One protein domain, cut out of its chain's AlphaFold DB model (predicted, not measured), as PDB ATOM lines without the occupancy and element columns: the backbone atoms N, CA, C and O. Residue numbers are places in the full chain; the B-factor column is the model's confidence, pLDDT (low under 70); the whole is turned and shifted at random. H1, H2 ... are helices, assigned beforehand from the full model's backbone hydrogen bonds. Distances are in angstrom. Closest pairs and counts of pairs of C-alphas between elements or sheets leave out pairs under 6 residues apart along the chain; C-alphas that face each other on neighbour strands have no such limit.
ATOM      1  N   PRO A  13     142.963 142.712 156.482       91.44
ATOM      2  CA  PRO A  13     142.887 143.358 155.180       91.44
ATOM      3  C   PRO A  13     141.926 142.599 154.263       91.44
ATOM      4  O   PRO A  13     141.846 141.370 154.313       91.44
ATOM      5  N   SER A  14     141.214 143.328 153.403       84.31
ATOM      6  CA  SER A  14     140.305 142.701 152.445       84.31
ATOM      7  C   SER A  14     141.063 141.770 151.481       84.31
ATOM      8  O   SER A  14     142.246 141.999 151.203       84.31
ATOM      9  N   PRO A  15     140.403 140.751 150.897       79.88
ATOM     10  CA  PRO A  15     141.033 139.873 149.910       79.88
ATOM     11  C   PRO A  15     141.678 140.634 148.744       79.88
ATOM     12  O   PRO A  15     142.763 140.268 148.299       79.88
ATOM     13  N   ARG A  16     141.051 141.736 148.306       79.88
ATOM     14  CA  ARG A  16     141.570 142.623 147.253       79.88
ATOM     15  C   ARG A  16     142.832 143.381 147.679       79.88
ATOM     16  O   ARG A  16     143.720 143.585 146.858       79.88
ATOM     17  N   ALA A  17     142.939 143.778 148.947       88.62
ATOM     18  CA  ALA A  17     144.153 144.394 149.484       88.62
ATOM     19  C   ALA A  17     145.317 143.389 149.542       88.62
ATOM     20  O   ALA A  17     146.440 143.712 149.156       88.62
ATOM     21  N   LEU A  18     145.044 142.147 149.965       91.12
ATOM     22  CA  LEU A  18     146.041 141.067 149.966       91.12
ATOM     23  C   LEU A  18     146.492 140.699 148.544       91.12
ATOM     24  O   LEU A  18     147.668 140.414 148.334       91.12
ATOM     25  N   GLU A  19     145.577 140.737 147.573       86.38
ATOM     26  CA  GLU A  19     145.858 140.544 146.146       86.38
ATOM     27  C   GLU A  19     146.801 141.605 145.591       86.38
ATOM     28  O   GLU A  19     147.887 141.260 145.140       86.38
ATOM     29  N   ARG A  20     146.451 142.890 145.726       87.12
ATOM     30  CA  ARG A  20     147.313 144.009 145.302       87.12
ATOM     31  C   ARG A  20     148.678 143.992 145.981       87.12
ATOM     32  O   ARG A  20     149.689 144.375 145.399       87.12
ATOM     33  N   TYR A  21     148.730 143.551 147.236       93.06
ATOM     34  CA  TYR A  21     149.997 143.404 147.941       93.06
ATOM     35  C   TYR A  21     150.854 142.258 147.374       93.06
ATOM     36  O   TYR A  21     152.078 142.401 147.263       93.06
ATOM     37  N   ALA A  22     150.231 141.127 147.028       92.62
ATOM     38  CA  ALA A  22     150.900 139.986 146.409       92.62
ATOM     39  C   ALA A  22     151.364 140.298 144.976       92.62
ATOM     40  O   ALA A  22     152.453 139.874 144.583       92.62
ATOM     41  N   GLU A  23     150.569 141.074 144.241       89.75
ATOM     42  CA  GLU A  23     150.746 141.419 142.833       89.75
ATOM     43  C   GLU A  23     150.685 142.939 142.647       89.75
ATOM     44  O   GLU A  23     149.632 143.485 142.322       89.75
ATOM     45  N   PRO A  24     151.803 143.651 142.878       83.00
ATOM     46  CA  PRO A  24     151.855 145.071 142.583       83.00
ATOM     47  C   PRO A  24     151.565 145.367 141.125       83.00
ATOM     48  O   PRO A  24     152.277 144.874 140.248       83.00
ATOM     49  N   ASP A  25     150.599 146.248 140.908       79.62
ATOM     50  CA  ASP A  25     150.447 146.935 139.640       79.62
ATOM     51  C   ASP A  25     151.600 147.951 139.494       79.62
ATOM     52  O   ASP A  25     151.754 148.822 140.357       79.62
ATOM     53  N   PRO A  26     152.447 147.846 138.454       74.69
ATOM     54  CA  PRO A  26     153.518 148.811 138.214       74.69
ATOM     55  C   PRO A  26     153.003 150.211 137.832       74.69
ATOM     56  O   PRO A  26     153.793 151.151 137.845       74.69
ATOM     57  N   SER A  27     151.716 150.356 137.492       72.00
ATOM     58  CA  SER A  27     151.097 151.612 137.049       72.00
ATOM     59  C   SER A  27     150.324 152.375 138.135       72.00
ATOM     60  O   SER A  27     149.989 153.542 137.929       72.00
ATOM     61  N   GLU A  28     150.056 151.775 139.305       72.56
ATOM     62  CA  GLU A  28     149.400 152.489 140.411       72.56
ATOM     63  C   GLU A  28     150.343 153.583 140.960       72.56
ATOM     64  O   GLU A  28     151.456 153.303 141.414       72.56
ATOM     65  N   ALA A  29     149.895 154.845 140.907       60.84
ATOM     66  CA  ALA A  29     150.658 156.011 141.348       60.84
ATOM     67  C   ALA A  29     151.234 155.818 142.768       60.84
ATOM     68  O   ALA A  29     150.558 155.369 143.696       60.84
ATOM     69  N   MET A  30     152.517 156.158 142.916       62.44
ATOM     70  CA  MET A  30     153.424 155.641 143.950       62.44
ATOM     71  C   MET A  30     153.053 155.931 145.411       62.44
ATOM     72  O   MET A  30     153.586 155.253 146.290       62.44
ATOM     73  N   GLU A  31     152.216 156.925 145.702       70.25
ATOM     74  CA  GLU A  31     152.067 157.436 147.071       70.25
ATOM     75  C   GLU A  31     150.965 156.711 147.859       70.25
ATOM     76  O   GLU A  31     151.263 156.051 148.860       70.25
ATOM     77  N   ASP A  32     149.730 156.692 147.350       73.75
ATOM     78  CA  ASP A  32     148.613 155.968 147.979       73.75
ATOM     79  C   ASP A  32     148.866 154.454 148.022       73.75
ATOM     80  O   ASP A  32     148.593 153.779 149.023       73.75
ATOM     81  N   ALA A  33     149.476 153.914 146.962       79.69
ATOM     82  CA  ALA A  33     149.864 152.512 146.899       79.69
ATOM     83  C   ALA A  33     150.926 152.165 147.958       79.69
ATOM     84  O   ALA A  33     150.875 151.091 148.561       79.69
ATOM     85  N   ARG A  34     151.878 153.067 148.242       83.69
ATOM     86  CA  ARG A  34     152.923 152.839 149.254       83.69
ATOM     87  C   ARG A  34     152.341 152.822 150.663       83.69
ATOM     88  O   ARG A  34     152.648 151.897 151.417       83.69
ATOM     89  N   ALA A  35     151.479 153.781 151.000       86.19
ATOM     90  CA  ALA A  35     150.821 153.831 152.305       86.19
ATOM     91  C   ALA A  35     149.944 152.590 152.543       86.19
ATOM     92  O   ALA A  35     150.045 151.933 153.584       86.19
ATOM     93  N   HIS A  36     149.152 152.197 151.539       86.00
ATOM     94  CA  HIS A  36     148.338 150.985 151.606       86.00
ATOM     95  C   HIS A  36     149.193 149.722 151.798       86.00
ATOM     96  O   HIS A  36     148.886 148.874 152.640       86.00
ATOM     97  N   ARG A  37     150.309 149.601 151.068       91.44
ATOM     98  CA  ARG A  37     151.210 148.444 151.179       91.44
ATOM     99  C   ARG A  37     151.932 148.386 152.514       91.44
ATOM    100  O   ARG A  37     152.059 147.292 153.054       91.44
ATOM    101  N   ALA A  38     152.353 149.521 153.068       93.19
ATOM    102  CA  ALA A  38     152.930 149.574 154.409       93.19
ATOM    103  C   ALA A  38     151.931 149.072 155.466       93.19
ATOM    104  O   ALA A  38     152.297 148.278 156.333       93.19
ATOM    105  N   HIS A  39     150.654 149.453 155.345       93.19
ATOM    106  CA  HIS A  39     149.600 148.973 156.238       93.19
ATOM    107  C   HIS A  39     149.397 147.452 156.140       93.19
ATOM    108  O   HIS A  39     149.396 146.759 157.160       93.19
ATOM    109  N   VAL A  40     149.281 146.910 154.921       94.81
ATOM    110  CA  VAL A  40     149.153 145.456 154.719       94.81
ATOM    111  C   VAL A  40     150.401 144.726 155.225       94.81
ATOM    112  O   VAL A  40     150.266 143.738 155.942       94.81
ATOM    113  N   ALA A  41     151.607 145.225 154.937       95.88
ATOM    114  CA  ALA A  41     152.860 144.644 155.423       95.88
ATOM    115  C   ALA A  41     152.900 144.559 156.955       95.88
ATOM    116  O   ALA A  41     153.200 143.495 157.501       95.88
ATOM    117  N   ALA A  42     152.533 145.638 157.653       95.25
ATOM    118  CA  ALA A  42     152.477 145.669 159.112       95.25
ATOM    119  C   ALA A  42     151.485 144.637 159.680       95.25
ATOM    120  O   ALA A  42     151.778 143.981 160.682       95.25
ATOM    121  N   HIS A  43     150.337 144.438 159.024       95.12
ATOM    122  CA  HIS A  43     149.385 143.386 159.398       95.12
ATOM    123  C   HIS A  43     149.957 141.980 159.181       95.12
ATOM    124  O   HIS A  43     149.818 141.108 160.043       95.12
ATOM    125  N   LEU A  44     150.637 141.747 158.053       96.50
ATOM    126  CA  LEU A  44     151.228 140.446 157.718       96.50
ATOM    127  C   LEU A  44     152.292 140.000 158.726       96.50
ATOM    128  O   LEU A  44     152.422 138.803 158.960       96.50
ATOM    129  N   VAL A  45     153.002 140.925 159.378       96.56
ATOM    130  CA  VAL A  45     153.935 140.583 160.470       96.56
ATOM    131  C   VAL A  45     153.225 139.829 161.602       96.56
ATOM    132  O   VAL A  45     153.807 138.932 162.208       96.56
ATOM    133  N   ARG A  46     151.955 140.154 161.866       94.44
ATOM    134  CA  ARG A  46     151.201 139.659 163.028       94.44
ATOM    135  C   ARG A  46     150.211 138.542 162.694       94.44
ATOM    136  O   ARG A  46     149.794 137.817 163.590       94.44
ATOM    137  N   CYS A  47     149.825 138.384 161.429       94.50
ATOM    138  CA  CYS A  47     148.769 137.457 161.024       94.50
ATOM    139  C   CYS A  47     149.300 136.311 160.146       94.50
ATOM    140  O   CYS A  47     149.544 136.483 158.950       94.50
ATOM    141  N   ALA A  48     149.444 135.111 160.726       89.75
ATOM    142  CA  ALA A  48     149.899 133.911 160.011       89.75
ATOM    143  C   ALA A  48     148.980 133.517 158.842       89.75
ATOM    144  O   ALA A  48     149.467 133.139 157.779       89.75
ATOM    145  N   GLU A  49     147.670 133.676 159.008       82.00
ATOM    146  CA  GLU A  49     146.693 133.358 157.970       82.00
ATOM    147  C   GLU A  49     146.840 134.258 156.736       82.00
ATOM    148  O   GLU A  49     147.001 133.761 155.624       82.00
ATOM    149  N   CYS A  50     146.879 135.584 156.920       91.12
ATOM    150  CA  CYS A  50     147.068 136.506 155.800       91.12
ATOM    151  C   CYS A  50     148.430 136.292 155.111       91.12
ATOM    152  O   CYS A  50     148.520 136.446 153.891       91.12
ATOM    153  N   ARG A  51     149.477 135.882 155.850       96.50
ATOM    154  CA  ARG A  51     150.760 135.462 155.249       96.50
ATOM    155  C   ARG A  51     150.601 134.233 154.365       96.50
ATOM    156  O   ARG A  51     151.111 134.247 153.249       96.50
ATOM    157  N   ALA A  52     149.885 133.209 154.828       82.25
ATOM    158  CA  ALA A  52     149.625 132.007 154.041       82.25
ATOM    159  C   ALA A  52     148.859 132.334 152.747       82.25
ATOM    160  O   ALA A  52     149.226 131.842 151.682       82.25
ATOM    161  N   THR A  53     147.869 133.233 152.802       85.25
ATOM    162  CA  THR A  53     147.147 133.706 151.607       85.25
ATOM    163  C   THR A  53     148.074 134.396 150.600       85.25
ATOM    164  O   THR A  53     148.012 134.100 149.407       85.25
TER     165      THR A  53
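This is residues 13 to 53 of the 407 residues of an uncharacterized protein of Gemmatirosa kalamazoonesis (UniProt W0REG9). One long helix, H2, makes the longest axis; the short H1 crosses its middle, and after H2's last turn the short H3 folds back on the same side as H1. The printed part has 41 residues with three named helices, H1, H2 and H3 in chain order, and no named strand: all helix. It is compact, radius of gyration of the C-alphas 10.1 A, with spans of 29 by 15 by 13 A.

H1, residues 15 to 22, touches H2, residues 30 to 46, about perpendicular at 79 degrees; the closest C-alphas are those of Tyr 21 and Arg 37, 6.1 A apart, and H2 touches with residues 37 to 40 alone. H3, residues 48 to 53, and H2 only just touch, only at the corner, with 3 pairs of C-alphas within 8 A, the closest Leu 44 and Arg 51 at 5.6 A; H2 touches with residues 44 to 45 alone. They run opposite ways at a steep tilt of 51 degrees. H1 and H3 are close but not clearly touching. Every O i to N i+4 pair is within hydrogen-bond range in H1 and H3, and 12 of 13 in H2.

H1 begins at C-alpha 15 (141.033, 139.873, 149.910). H2 is 25.0 A long. H3 ends at C-alpha 53 (147.147, 133.706, 151.607).

The farthest C-alphas, Ser 27 and Ala 48, are 29.0 A apart. The printed part has no cut, and neither link is long. Residues 29 to 30 are under pLDDT 70.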